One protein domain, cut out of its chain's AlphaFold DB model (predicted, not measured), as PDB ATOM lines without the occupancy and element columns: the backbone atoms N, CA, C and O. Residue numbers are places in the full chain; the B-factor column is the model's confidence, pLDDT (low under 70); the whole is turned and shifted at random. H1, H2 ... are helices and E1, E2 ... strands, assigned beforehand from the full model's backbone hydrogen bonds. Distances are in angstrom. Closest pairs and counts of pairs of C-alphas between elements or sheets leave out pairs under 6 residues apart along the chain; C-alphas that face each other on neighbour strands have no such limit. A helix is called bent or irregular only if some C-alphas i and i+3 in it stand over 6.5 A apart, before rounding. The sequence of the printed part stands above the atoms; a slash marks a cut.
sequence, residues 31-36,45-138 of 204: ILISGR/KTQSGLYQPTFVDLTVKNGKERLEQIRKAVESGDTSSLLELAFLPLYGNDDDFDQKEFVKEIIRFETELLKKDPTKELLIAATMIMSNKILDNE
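AT A GLANCE: This is residues 31 to 36 and 45 to 138 of the 204 residues of an uncharacterized protein of Candidatus Magnetomorum sp. HK-1 (UniProt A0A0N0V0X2). Four helices packed side by side at shallow tilts, running alternately opposite ways along the chain, make a body with H2 touching the other three; at one end of it lies a two-strand ribbon, E1 beside E3, and beyond that residues 45 to 52 stick out as an arm. This arm makes much of the length: the C-alphas span 53 by 30 by 26 A, an elongated outline. The 100 printed residues hold three named strands and then four named helices, in the order E1 E2 E3 H1 H2 H3 H4, and the class is mostly helix. The sheet, E1 with E3, is parallel. The whole is only just loose, close to compact, with a radius of gyration of the C-alphas of 15.6 A.

IN THESE COORDINATES: Find C-alpha 31 at (108.895, 160.202, 117.629), where E1, residues 31 to 33, begins. Its partner E3 is residues 54 to 57, 9.9 A from first to last C-alpha, and E2 is residues 49 to 51. Then look for H1 at residues 63 to 75, 18.4 A long, and H2 at residues 82 to 90, 15.2 A. The longest helix, H3, runs 26.3 A from C-alpha 99 at (113.481, 152.218, 136.463) to C-alpha 116. H4, residues 118 to 130 and 20.4 A long, ends at C-alpha 130, (118.053, 152.801, 125.105). H4 is irregular, with C-alphas 119 and 122 7.2 A apart; H2 is only just irregular, with C-alphas 86 and 89 7.0 A apart.

HOW THE PARTS SIT: Start at E1 and E3, parallel at 15 degrees: N 31 and O 54 are 2.8 A apart, and N 56 and O 31 2.9 A, both within hydrogen-bond range. E2 pairs with no named strand, and runs on into E3 across a break of 2 residues, at 30 degrees. E1 and H2 are only just apart, at 8.1 A. H2 is the hub. It touches H4 at a shallow tilt of 21 degrees, the same way, with the C-alphas of Ala 86 and Thr 127 closest at 4.0 A. H1 and H2 form a helical hairpin, closest at the C-alphas of Gly 63 and Leu 88, 5.6 A. H2 and H3 form another, closest at the C-alphas of Pro 89 and Val 103, 5.8 A, with residues 99 to 106 of H3 alone. H3 and H4 form a third, closest at the C-alphas of Leu 114 and Lys 120, 5.2 A, with residues 107 to 114 of H3 alone. H1 and H4 are apart. Every O i to N i+4 pair is within hydrogen-bond range in H1, but 13 of 14 in H3, 7 of 9 in H4 and 1 of 5 in H2, where 5 of 6 O i to N i+3 pairs are.

THE WHOLE: Look at Gln 47 and Lys 116 for the two C-alphas farthest apart, 52.9 A. Residues 37 to 44 are not printed, and C-alphas 36 and 45 stand 23.4 A apart across the cut. Of the links printed whole, none is long. Confidence is low, under 70, at residues 94 to 96.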
ATOM      1  N   ILE A  31     108.482 159.581 116.374       83.38
ATOM      2  CA  ILE A  31     108.895 160.202 117.629       83.38
ATOM      3  C   ILE A  31     108.425 159.316 118.778       83.38
ATOM      4  O   ILE A  31     107.224 159.133 118.982       83.38
ATOM      5  N   LEU A  32     109.383 158.793 119.542       83.69
ATOM      6  CA  LEU A  32     109.125 158.046 120.769       83.69
ATOM      7  C   LEU A  32     109.053 159.016 121.951       83.69
ATOM      8  O   LEU A  32     109.976 159.799 122.174       83.69
ATOM      9  N   ILE A  33     107.958 158.961 122.705       86.62
ATOM     10  CA  ILE A  33     107.770 159.742 123.929       86.62
ATOM     11  C   ILE A  33     107.975 158.806 125.121       86.62
ATOM     12  O   ILE A  33     107.281 157.797 125.237       86.62
ATOM     13  N   SER A  34     108.911 159.151 126.003       85.31
ATOM     14  CA  SER A  34     109.207 158.416 127.236       85.31
ATOM     15  C   SER A  34     109.479 159.374 128.396       85.31
ATOM     16  O   SER A  34     109.818 160.543 128.186       85.31
ATOM     17  N   GLY A  35     109.300 158.892 129.627       79.94
ATOM     18  CA  GLY A  35     109.552 159.630 130.868       79.94
ATOM     19  C   GLY A  35     108.599 160.792 131.167       79.94
ATOM     20  O   GLY A  35     108.283 161.018 132.318       79.94
ATOM     21  N   ARG A  36     108.114 161.562 130.188       80.69
ATOM     22  CA  ARG A  36     107.050 162.562 130.398       80.69
ATOM     23  C   ARG A  36     106.143 162.610 129.185       80.69
ATOM     24  O   ARG A  36     106.628 162.765 128.064       80.69
ATOM     25  N   LYS A  45     104.920 173.041 111.217       76.38
ATOM     26  CA  LYS A  45     104.780 173.886 110.032       76.38
ATOM     27  C   LYS A  45     106.118 174.566 109.767       76.38
ATOM     28  O   LYS A  45     106.573 175.355 110.593       76.38
ATOM     29  N   THR A  46     106.742 174.267 108.636       73.12
ATOM     30  CA  THR A  46     107.965 174.937 108.177       73.12
ATOM     31  C   THR A  46     107.634 175.910 107.044       73.12
ATOM     32  O   THR A  46     106.512 175.938 106.536       73.12
ATOM     33  N   GLN A  47     108.606 176.727 106.627       74.12
ATOM     34  CA  GLN A  47     108.438 177.594 105.450       74.12
ATOM     35  C   GLN A  47     108.228 176.794 104.154       74.12
ATOM     36  O   GLN A  47     107.680 177.324 103.193       74.12
ATOM     37  N   SER A  48     108.663 175.530 104.126       74.38
ATOM     38  CA  SER A  48     108.631 174.661 102.951       74.38
ATOM     39  C   SER A  48     107.505 173.624 102.968       74.38
ATOM     40  O   SER A  48     107.356 172.915 101.980       74.38
ATOM     41  N   GLY A  49     106.717 173.510 104.044       74.12
ATOM     42  CA  GLY A  49     105.603 172.563 104.084       74.12
ATOM     43  C   GLY A  49     105.060 172.242 105.475       74.12
ATOM     44  O   GLY A  49     105.453 172.826 106.488       74.12
ATOM     45  N   LEU A  50     104.119 171.296 105.497       74.94
ATOM     46  CA  LEU A  50     103.563 170.702 106.706       74.94
ATOM     47  C   LEU A  50     104.217 169.340 106.930       74.94
ATOM     48  O   LEU A  50     104.226 168.511 106.029       74.94
ATOM     49  N   TYR A  51     104.742 169.119 108.127       78.25
ATOM     50  CA  TYR A  51     105.415 167.886 108.508       78.25
ATOM     51  C   TYR A  51     104.713 167.272 109.728       78.25
ATOM     52  O   TYR A  51     104.476 167.957 110.730       78.25
ATOM     53  N   GLN A  52     104.317 166.003 109.617       79.75
ATOM     54  CA  GLN A  52     103.503 165.286 110.606       79.75
ATOM     55  C   GLN A  52     104.133 163.923 110.932       79.75
ATOM     56  O   GLN A  52     103.797 162.930 110.290       79.75
ATOM     57  N   PRO A  53     105.053 163.863 111.909       84.19
ATOM     58  CA  PRO A  53     105.641 162.599 112.333       84.19
ATOM     59  C   PRO A  53     104.634 161.737 113.105       84.19
ATOM     60  O   PRO A  53     103.689 162.241 113.721       84.19
ATOM     61  N   THR A  54     104.875 160.428 113.120       86.12
ATOM     62  CA  THR A  54     104.117 159.486 113.947       86.12
ATOM     63  C   THR A  54     104.619 159.559 115.381       86.12
ATOM     64  O   THR A  54     105.790 159.318 115.646       86.12
ATOM     65  N   PHE A  55     103.739 159.874 116.328       85.19
ATOM     66  CA  PHE A  55     104.089 159.893 117.749       85.19
ATOM     67  C   PHE A  55     103.668 158.586 118.408       85.19
ATOM     68  O   PHE A  55     102.486 158.241 118.379       85.19
ATOM     69  N   VAL A  56     104.612 157.910 119.054       86.12
ATOM     70  CA  VAL A  56     104.357 156.717 119.863       86.12
ATOM     71  C   VAL A  56     104.611 157.075 121.320       86.12
ATOM     72  O   VAL A  56     105.738 157.391 121.701       86.12
ATOM     73  N   ASP A  57     103.553 157.047 122.127       88.50
ATOM     74  CA  ASP A  57     103.645 157.319 123.558       88.50
ATOM     75  C   ASP A  57     103.893 156.026 124.336       88.50
ATOM     76  O   ASP A  57     103.052 155.124 124.355       88.50
ATOM     77  N   LEU A  58     105.075 155.920 124.942       89.50
ATOM     78  CA  LEU A  58     105.489 154.769 125.741       89.50
ATOM     79  C   LEU A  58     105.216 154.985 127.237       89.50
ATOM     80  O   LEU A  58     105.214 154.020 127.999       89.50
ATOM     81  N   THR A  59     104.903 156.215 127.657       86.88
ATOM     82  CA  THR A  59     104.673 156.562 129.073       86.88
ATOM     83  C   THR A  59     103.425 155.904 129.650       86.88
ATOM     84  O   THR A  59     103.360 155.636 130.843       86.88
ATOM     85  N   VAL A  60     102.451 155.594 128.793       86.00
ATOM     86  CA  VAL A  60     101.189 154.939 129.170       86.00
ATOM     87  C   VAL A  60     101.280 153.413 129.192       86.00
ATOM     88  O   VAL A  60     100.310 152.742 129.539       86.00
ATOM     89  N   LYS A  61     102.412 152.842 128.768       89.56
ATOM     90  CA  LYS A  61     102.581 151.393 128.678       89.56
ATOM     91  C   LYS A  61     103.108 150.815 129.988       89.56
ATOM     92  O   LYS A  61     104.024 151.364 130.590       89.56
ATOM     93  N   ASN A  62     102.587 149.654 130.382       90.38
ATOM     94  CA  ASN A  62     103.069 148.923 131.551       90.38
ATOM     95  C   ASN A  62     104.270 148.035 131.180       90.38
ATOM     96  O   ASN A  62     104.106 146.961 130.600       90.38
ATOM     97  N   GLY A  63     105.481 148.493 131.509       91.50
ATOM     98  CA  GLY A  63     106.724 147.775 131.209       91.50
ATOM     99  C   GLY A  63     106.820 146.401 131.879       91.50
ATOM    100  O   GLY A  63     107.170 145.428 131.216       91.50
ATOM    101  N   LYS A  64     106.463 146.299 133.167       92.62
ATOM    102  CA  LYS A  64     106.545 145.043 133.940       92.62
ATOM    103  C   LYS A  64     105.598 143.983 133.399       92.62
ATOM    104  O   LYS A  64     106.009 142.857 133.140       92.62
ATOM    105  N   GLU A  65     104.341 144.357 133.178       94.69
ATOM    106  CA  GLU A  65     103.360 143.441 132.599       94.69
ATOM    107  C   GLU A  65     103.803 142.969 131.209       94.69
ATOM    108  O   GLU A  65     103.706 141.784 130.890       94.69
ATOM    109  N   ARG A  66     104.344 143.881 130.390       95.19
ATOM    110  CA  ARG A  66     104.814 143.534 129.050       95.19
ATOM    111  C   ARG A  66     106.030 142.611 129.074       95.19
ATOM    112  O   ARG A  66     106.071 141.675 128.279       95.19
ATOM    113  N   LEU A  67     106.977 142.823 129.989       96.12
ATOM    114  CA  LEU A  67     108.118 141.924 130.180       96.12
ATOM    115  C   LEU A  67     107.643 140.497 130.486       96.12
ATOM    116  O   LEU A  67     108.082 139.555 129.832       96.12
ATOM    117  N   GLU A  68     106.685 140.341 131.400       96.44
ATOM    118  CA  GLU A  68     106.114 139.033 131.747       96.44
ATOM    119  C   GLU A  68     105.398 138.356 130.573       96.44
ATOM    120  O   GLU A  68     105.512 137.144 130.376       96.44
ATOM    121  N   GLN A  69     104.682 139.124 129.750       97.06
ATOM    122  CA  GLN A  69     104.073 138.597 128.525       97.06
ATOM    123  C   GLN A  69     105.133 138.090 127.540       97.06
ATOM    124  O   GLN A  69     104.969 137.012 126.971       97.06
ATOM    125  N   ILE A  70     106.228 138.838 127.361       96.19
ATOM    126  CA  ILE A  70     107.333 138.440 126.478       96.19
ATOM    127  C   ILE A  70     108.022 137.181 127.014       96.19
ATOM    128  O   ILE A  70     108.278 136.269 126.231       96.19
ATOM    129  N   ARG A  71     108.266 137.079 128.329       96.81
ATOM    130  CA  ARG A  71     108.828 135.862 128.948       96.81
ATOM    131  C   ARG A  71     107.992 134.629 128.600       96.81
ATOM    132  O   ARG A  71     108.527 133.667 128.056       96.81
ATOM    133  N   LYS A  72     106.675 134.697 128.821       96.88
ATOM    134  CA  LYS A  72     105.741 133.598 128.515       96.88
ATOM    135  C   LYS A  72     105.712 133.244 127.028       96.88
ATOM    136  O   LYS A  72     105.680 132.067 126.680       96.88
ATOM    137  N   ALA A  73     105.741 134.248 126.147       94.62
ATOM    138  CA  ALA A  73     105.791 134.024 124.703       94.62
ATOM    139  C   ALA A  73     107.065 133.256 124.315       94.62
ATOM    140  O   ALA A  73     106.984 132.214 123.663       94.62
ATOM    141  N   VAL A  74     108.222 133.686 124.818       93.56
ATOM    142  CA  VAL A  74     109.508 133.031 124.553       93.56
ATOM    143  C   VAL A  74     109.550 131.608 125.110       93.56
ATOM    144  O   VAL A  74     110.048 130.710 124.434       93.56
ATOM    145  N   GLU A  75     108.996 131.369 126.300       92.69
ATOM    146  CA  GLU A  75     108.856 130.022 126.875       92.69
ATOM    147  C   GLU A  75     108.001 129.098 126.000       92.69
ATOM    148  O   GLU A  75     108.286 127.906 125.899       92.69
ATOM    149  N   SER A  76     106.993 129.647 125.316       94.38
ATOM    150  CA  SER A  76     106.179 128.916 124.336       94.38
ATOM    151  C   SER A  76     106.832 128.773 122.950       94.38
ATOM    152  O   SER A  76     106.258 128.139 122.067       94.38
ATOM    153  N   GLY A  77     108.034 129.328 122.757       91.19
ATOM    154  CA  GLY A  77     108.785 129.301 121.499       91.19
ATOM    155  C   GLY A  77     108.496 130.473 120.554       91.19
ATOM    156  O   GLY A  77     109.040 130.511 119.452       91.19
ATOM    157  N   ASP A  78     107.672 131.439 120.967       91.81
ATOM    158  CA  ASP A  78     107.354 132.634 120.187       91.81
ATOM    159  C   ASP A  78     108.362 133.759 120.457       91.81
ATOM    160  O   ASP A  78     108.434 134.335 121.545       91.81
ATOM    161  N   THR A  79     109.137 134.096 119.429       89.00
ATOM    162  CA  THR A  79     110.159 135.144 119.476       89.00
ATOM    163  C   THR A  79     109.733 136.446 118.793       89.00
ATOM    164  O   THR A  79     110.542 137.370 118.703       89.00
ATOM    165  N   SER A  80     108.489 136.555 118.310       85.69
ATOM    166  CA  SER A  80     107.992 137.725 117.563       85.69
ATOM    167  C   SER A  80     108.136 139.050 118.319       85.69
ATOM    168  O   SER A  80     108.342 140.096 117.708       85.69
ATOM    169  N   SER A  81     108.065 139.007 119.651       89.44
ATOM    170  CA  SER A  81     108.089 140.190 120.517       89.44
ATOM    171  C   SER A  81     109.467 140.483 121.129       89.44
ATOM    172  O   SER A  81     109.582 141.406 121.931       89.44
ATOM    173  N   LEU A  82     110.530 139.746 120.767       89.69
ATOM    174  CA  LEU A  82     111.864 139.939 121.361       89.69
ATOM    175  C   LEU A  82     112.415 141.350 121.145       89.69
ATOM    176  O   LEU A  82     113.000 141.917 122.059       89.69
ATOM    177  N   LEU A  83     112.196 141.939 119.966       88.38
ATOM    178  CA  LEU A  83     112.676 143.290 119.658       88.38
ATOM    179  C   LEU A  83     112.079 144.353 120.598       88.38
ATOM    180  O   LEU A  83     112.685 145.398 120.813       88.38
ATOM    181  N   GLU A  84     110.902 144.094 121.176       91.06
ATOM    182  CA  GLU A  84     110.249 145.029 122.091       91.06
ATOM    183  C   GLU A  84     111.012 145.194 123.412       91.06
ATOM    184  O   GLU A  84     110.904 146.254 124.030       91.06
ATOM    185  N   LEU A  85     111.844 144.213 123.798       92.44
ATOM    186  CA  LEU A  85     112.705 144.283 124.986       92.44
ATOM    187  C   LEU A  85     113.603 145.528 124.971       92.44
ATOM    188  O   LEU A  85     113.686 146.220 125.986       92.44
ATOM    189  N   ALA A  86     114.131 145.904 123.801       89.94
ATOM    190  CA  ALA A  86     114.945 147.109 123.629       89.94
ATOM    191  C   ALA A  86     114.204 148.413 123.952       89.94
ATOM    192  O   ALA A  86     114.826 149.417 124.300       89.94
ATOM    193  N   PHE A  87     112.874 148.419 123.859       90.94
ATOM    194  CA  PHE A  87     112.052 149.599 124.121       90.94
ATOM    195  C   PHE A  87     111.457 149.615 125.528       90.94
ATOM    196  O   PHE A  87     111.040 150.683 125.974       90.94
ATOM    197  N   LEU A  88     111.438 148.483 126.242       93.44
ATOM    198  CA  LEU A  88     110.906 148.407 127.604       93.44
ATOM    199  C   LEU A  88     111.535 149.408 128.586       93.44
ATOM    200  O   LEU A  88     110.772 149.954 129.382       93.44
ATOM    201  N   PRO A  89     112.842 149.747 128.526       91.44
ATOM    202  CA  PRO A  89     113.410 150.794 129.379       91.44
ATOM    203  C   PRO A  89     112.667 152.136 129.302       91.44
ATOM    204  O   PRO A  89     112.719 152.929 130.236       91.44
ATOM    205  N   LEU A  90     111.971 152.395 128.191       89.31
ATOM    206  CA  LEU A  90     111.231 153.627 127.937       89.31
ATOM    207  C   LEU A  90     109.764 153.584 128.394       89.31
ATOM    208  O   LEU A  90     109.056 154.576 128.206       89.31
ATOM    209  N   TYR A  91     109.287 152.448 128.906       91.25
ATOM    210  CA  TYR A  91     107.879 152.242 129.237       91.25
ATOM    211  C   TYR A  91     107.559 152.802 130.618       91.25
ATOM    212  O   TYR A  91     108.344 152.667 131.555       91.25
ATOM    213  N   GLY A  92     106.357 153.356 130.742       85.19
ATOM    214  CA  GLY A  92     105.849 153.869 132.004       85.19
ATOM    215  C   GLY A  92     106.376 155.260 132.351       85.19
ATOM    216  O   GLY A  92     107.250 155.831 131.693       85.19
ATOM    217  N   ASN A  93     105.771 155.822 133.390       73.06
ATOM    218  CA  ASN A  93     106.146 157.092 134.002       73.06
ATOM    219  C   ASN A  93     105.671 157.122 135.469       73.06
ATOM    220  O   ASN A  93     105.105 158.111 135.925       73.06
ATOM    221  N   ASP A  94     105.786 155.994 136.171       68.25
ATOM    222  CA  ASP A  94     105.435 155.946 137.591       68.25
ATOM    223  C   ASP A  94     106.603 156.494 138.414       68.25
ATOM    224  O   ASP A  94     107.719 155.987 138.315       68.25
ATOM    225  N   ASP A  95     106.349 157.506 139.243       64.56
ATOM    226  CA  ASP A  95     107.374 158.110 140.109       64.56
ATOM    227  C   ASP A  95     107.889 157.118 141.179       64.56
ATOM    228  O   ASP A  95     109.031 157.224 141.624       64.56
ATOM    229  N   ASP A  96     107.086 156.106 141.533       66.19
ATOM    230  CA  ASP A  96     107.451 155.005 142.445       66.19
ATOM    231  C   ASP A  96     108.123 153.815 141.725       66.19
ATOM    232  O   ASP A  96     108.392 152.762 142.317       66.19
ATOM    233  N   PHE A  97     108.390 153.943 140.424       76.81
ATOM    234  CA  PHE A  97     109.008 152.897 139.626       76.81
ATOM    235  C   PHE A  97     110.533 152.986 139.683       76.81
ATOM    236  O   PHE A  97     111.140 153.904 139.130       76.81
ATOM    237  N   ASP A  98     111.179 151.979 140.277       86.12
ATOM    238  CA  ASP A  98     112.632 151.828 140.160       86.12
ATOM    239  C   ASP A  98     113.004 151.394 138.733       86.12
ATOM    240  O   ASP A  98     113.131 150.211 138.401       86.12
ATOM    241  N   GLN A  99     113.159 152.397 137.871       85.75
ATOM    242  CA  GLN A  99     113.481 152.218 136.463       85.75
ATOM    243  C   GLN A  99     114.854 151.569 136.271       85.75
ATOM    244  O   GLN A  99     115.053 150.809 135.323       85.75
ATOM    245  N   LYS A 100     115.799 151.821 137.184       88.69
ATOM    246  CA  LYS A 100     117.137 151.238 137.120       88.69
ATOM    247  C   LYS A 100     117.086 149.743 137.402       88.69
ATOM    248  O   LYS A 100     117.715 148.971 136.679       88.69
ATOM    249  N   GLU A 101     116.351 149.324 138.427       90.56
ATOM    250  CA  GLU A 101     116.194 147.901 138.729       90.56
ATOM    251  C   GLU A 101     115.421 147.174 137.628       90.56
ATOM    252  O   GLU A 101     115.817 146.082 137.222       90.56
ATOM    253  N   PHE A 102     114.401 147.814 137.057       92.69
ATOM    254  CA  PHE A 102     113.680 147.253 135.918       92.69
ATOM    255  C   PHE A 102     114.579 147.030 134.693       92.69
ATOM    256  O   PHE A 102     114.546 145.960 134.090       92.69
ATOM    257  N   VAL A 103     115.446 147.991 134.352       92.06
ATOM    258  CA  VAL A 103     116.427 147.814 133.264       92.06
ATOM    259  C   VAL A 103     117.359 146.633 133.533       92.06
ATOM    260  O   VAL A 103     117.610 145.835 132.631       92.06
ATOM    261  N   LYS A 104     117.847 146.468 134.768       91.69
ATOM    262  CA  LYS A 104     118.664 145.294 135.115       91.69
ATOM    263  C   LYS A 104     117.886 143.993 134.960       91.69
ATOM    264  O   LYS A 104     118.473 142.989 134.569       91.69
ATOM    265  N   GLU A 105     116.596 143.988 135.278       94.69
ATOM    266  CA  GLU A 105     115.744 142.813 135.117       94.69
ATOM    267  C   GLU A 105     115.620 142.393 133.645       94.69
ATOM    268  O   GLU A 105     115.755 141.206 133.330       94.69
ATOM    269  N   ILE A 106     115.442 143.369 132.748       95.25
ATOM    270  CA  ILE A 106     115.426 143.152 131.296       95.25
ATOM    271  C   ILE A 106     116.773 142.591 130.839       95.25
ATOM    272  O   ILE A 106     116.809 141.530 130.221       95.25
ATOM    273  N   ILE A 107     117.881 143.243 131.207       93.25
ATOM    274  CA  ILE A 107     119.226 142.819 130.791       93.25
ATOM    275  C   ILE A 107     119.537 141.412 131.307       93.25
ATOM    276  O   ILE A 107     120.066 140.595 130.565       93.25
ATOM    277  N   ARG A 108     119.154 141.069 132.545       93.50
ATOM    278  CA  ARG A 108     119.293 139.696 133.062       93.50
ATOM    279  C   ARG A 108     118.543 138.689 132.197       93.50
ATOM    280  O   ARG A 108     119.095 137.641 131.882       93.50
ATOM    281  N   PHE A 109     117.304 138.995 131.818       95.62
ATOM    282  CA  PHE A 109     116.535 138.124 130.936       95.62
ATOM    283  C   PHE A 109     117.212 137.967 129.569       95.62
ATOM    284  O   PHE A 109     117.394 136.843 129.109       95.62
ATOM    285  N   GLU A 110     117.650 139.060 128.951       93.31
ATOM    286  CA  GLU A 110     118.339 139.020 127.660       93.31
ATOM    287  C   GLU A 110     119.684 138.282 127.727       93.31
ATOM    288  O   GLU A 110     120.013 137.535 126.809       93.31
ATOM    289  N   THR A 111     120.425 138.402 128.829       90.44
ATOM    290  CA  THR A 111     121.656 137.641 129.083       90.44
ATOM    291  C   THR A 111     121.391 136.135 129.140       90.44
ATOM    292  O   THR A 111     122.163 135.351 128.587       90.44
ATOM    293  N   GLU A 112     120.283 135.698 129.746       91.62
ATOM    294  CA  GLU A 112     119.876 134.286 129.701       91.62
ATOM    295  C   GLU A 112     119.514 133.831 128.280       91.62
ATOM    296  O   GLU A 112     119.766 132.682 127.911       91.62
ATOM    297  N   LEU A 113     118.961 134.725 127.456       91.31
ATOM    298  CA  LEU A 113     118.725 134.436 126.043       91.31
ATOM    299  C   LEU A 113     120.038 134.358 125.247       91.31
ATOM    300  O   LEU A 113     120.161 133.476 124.399       91.31
ATOM    301  N   LEU A 114     121.016 135.222 125.540       87.81
ATOM    302  CA  LEU A 114     122.342 135.229 124.914       87.81
ATOM    303  C   LEU A 114     123.112 133.935 125.183       87.81
ATOM    304  O   LEU A 114     123.710 133.378 124.270       87.81
ATOM    305  N   LYS A 115     123.063 133.422 126.420       85.69
ATOM    306  CA  LYS A 115     123.698 132.141 126.779       85.69
ATOM    307  C   LYS A 115     123.174 130.968 125.947       85.69
ATOM    308  O   LYS A 115     123.907 130.015 125.713       85.69
ATOM    309  N   LYS A 116     121.906 131.022 125.525       86.69
ATOM    310  CA  LYS A 116     121.273 129.995 124.681       86.69
ATOM    311  C   LYS A 116     121.514 130.229 123.193       86.69
ATOM    312  O   LYS A 116     121.493 129.280 122.418       86.69
ATOM    313  N   ASP A 117     121.670 131.486 122.795       83.75
ATOM    314  CA  ASP A 117     121.822 131.903 121.408       83.75
ATOM    315  C   ASP A 117     122.710 133.159 121.327       83.75
ATOM    316  O   ASP A 117     122.227 134.278 121.554       83.75
ATOM    317  N   PRO A 118     123.993 132.989 120.958       79.56
ATOM    318  CA  PRO A 118     124.959 134.080 120.861       79.56
ATOM    319  C   PRO A 118     124.554 135.212 119.904       79.56
ATOM    320  O   PRO A 118     125.063 136.325 120.021       79.56
ATOM    321  N   THR A 119     123.615 134.983 118.975       79.44
ATOM    322  CA  THR A 119     123.170 136.012 118.017       79.44
ATOM    323  C   THR A 119     122.367 137.146 118.665       79.44
ATOM    324  O   THR A 119     122.162 138.196 118.052       79.44
ATOM    325  N   LYS A 120     121.949 136.981 119.926       83.88
ATOM    326  CA  LYS A 120     121.153 137.967 120.670       83.88
ATOM    327  C   LYS A 120     121.966 139.104 121.297       83.88
ATOM    328  O   LYS A 120     121.385 139.976 121.935       83.88
ATOM    329  N   GLU A 121     123.279 139.162 121.071       82.75
ATOM    330  CA  GLU A 121     124.154 140.248 121.552       82.75
ATOM    331  C   GLU A 121     123.631 141.634 121.137       82.75
ATOM    332  O   GLU A 121     123.586 142.561 121.947       82.75
ATOM    333  N   LEU A 122     123.161 141.760 119.890       82.12
ATOM    334  CA  LEU A 122     122.645 143.023 119.359       82.12
ATOM    335  C   LEU A 122     121.400 143.516 120.110       82.12
ATOM    336  O   LEU A 122     121.201 144.723 120.236       82.12
ATOM    337  N   LEU A 123     120.579 142.593 120.613       85.00
ATOM    338  CA  LEU A 123     119.385 142.927 121.381       85.00
ATOM    339  C   LEU A 123     119.768 143.568 122.718       85.00
ATOM    340  O   LEU A 123     119.294 144.661 123.017       85.00
ATOM    341  N   ILE A 124     120.711 142.960 123.445       88.75
ATOM    342  CA  ILE A 124     121.216 143.515 124.709       88.75
ATOM    343  C   ILE A 124     121.862 144.882 124.477       88.75
ATOM    344  O   ILE A 124     121.594 145.834 125.207       88.75
ATOM    345  N   ALA A 125     122.679 145.012 123.427       83.81
ATOM    346  CA  ALA A 125     123.297 146.287 123.078       83.81
ATOM    347  C   ALA A 125     122.244 147.374 122.798       83.81
ATOM    348  O   ALA A 125     122.382 148.501 123.276       83.81
ATOM    349  N   ALA A 126     121.167 147.044 122.075       82.44
ATOM    350  CA  ALA A 126     120.063 147.967 121.832       82.44
ATOM    351  C   ALA A 126     119.380 148.391 123.142       82.44
ATOM    352  O   ALA A 126     119.199 149.586 123.371       82.44
ATOM    353  N   THR A 127     119.084 147.447 124.036       88.81
ATOM    354  CA  THR A 127     118.512 147.723 125.364       88.81
ATOM    355  C   THR A 127     119.420 148.625 126.199       88.81
ATOM    356  O   THR A 127     118.953 149.596 126.803       88.81
ATOM    357  N   MET A 128     120.731 148.375 126.193       85.44
ATOM    358  CA  MET A 128     121.720 149.200 126.891       85.44
ATOM    359  C   MET A 128     121.786 150.626 126.326       85.44
ATOM    360  O   MET A 128     121.766 151.585 127.097       85.44
ATOM    361  N   ILE A 129     121.788 150.788 124.997       84.56
ATOM    362  CA  ILE A 129     121.749 152.103 124.331       84.56
ATOM    363  C   ILE A 129     120.490 152.874 124.736       84.56
ATOM    364  O   ILE A 129     120.562 154.052 125.094       84.56
ATOM    365  N   MET A 130     119.337 152.205 124.725       85.88
ATOM    366  CA  MET A 130     118.053 152.801 125.105       85.88
ATOM    367  C   MET A 130     118.003 153.173 126.592       85.88
ATOM    368  O   MET A 130     117.279 154.089 126.982       85.88
ATOM    369  N   SER A 131     118.841 152.531 127.405       87.00
ATOM    370  CA  SER A 131     118.964 152.758 128.844       87.00
ATOM    371  C   SER A 131     120.067 153.745 129.237       87.00
ATOM    372  O   SER A 131     120.264 153.982 130.427       87.00
ATOM    373  N   ASN A 132     120.769 154.367 128.282       80.50
ATOM    374  CA  ASN A 132     121.933 155.225 128.550       80.50
ATOM    375  C   ASN A 132     121.640 156.429 129.473       80.50
ATOM    376  O   ASN A 132     122.535 156.961 130.114       80.50
ATOM    377  N   LYS A 133     120.383 156.886 129.549       80.69
ATOM    378  CA  LYS A 133     119.974 157.959 130.478       80.69
ATOM    379  C   LYS A 133     119.498 157.457 131.847       80.69
ATOM    380  O   LYS A 133     119.229 158.279 132.716       80.69
ATOM    381  N   ILE A 134     119.347 156.145 132.006       84.25
ATOM    382  CA  ILE A 134     118.810 155.478 133.202       84.25
ATOM    383  C   ILE A 134     119.949 154.827 133.996       84.25
ATOM    384  O   ILE A 134     119.977 154.898 135.224       84.25
ATOM    385  N   LEU A 135     120.896 154.193 133.300       84.50
ATOM    386  CA  LEU A 135     122.068 153.567 133.901       84.50
ATOM    387  C   LEU A 135     123.203 154.586 134.049       84.50
ATOM    388  O   LEU A 135     123.492 155.339 133.126       84.50
ATOM    389  N   ASP A 136     123.877 154.580 135.198       87.25
ATOM    390  CA  ASP A 136     125.170 155.249 135.336       87.25
ATOM    391  C   ASP A 136     126.275 154.471 134.609       87.25
ATOM    392  O   ASP A 136     126.179 153.255 134.416       87.25
ATOM    393  N   ASN A 137     127.349 155.181 134.253       85.06
ATOM    394  CA  ASN A 137     128.482 154.622 133.511       85.06
ATOM    395  C   ASN A 137     129.102 153.403 134.210       85.06
ATOM    396  O   ASN A 137     129.438 152.431 133.548       85.06
ATOM    397  N   GLU A 138     129.205 153.414 135.544       87.75
ATOM    398  CA  GLU A 138     129.786 152.290 136.288       87.75
ATOM    399  C   GLU A 138     128.933 151.021 136.141       87.75
ATOM    400  O   GLU A 138     129.452 149.925 135.928       87.75
TER     401      GLU A 138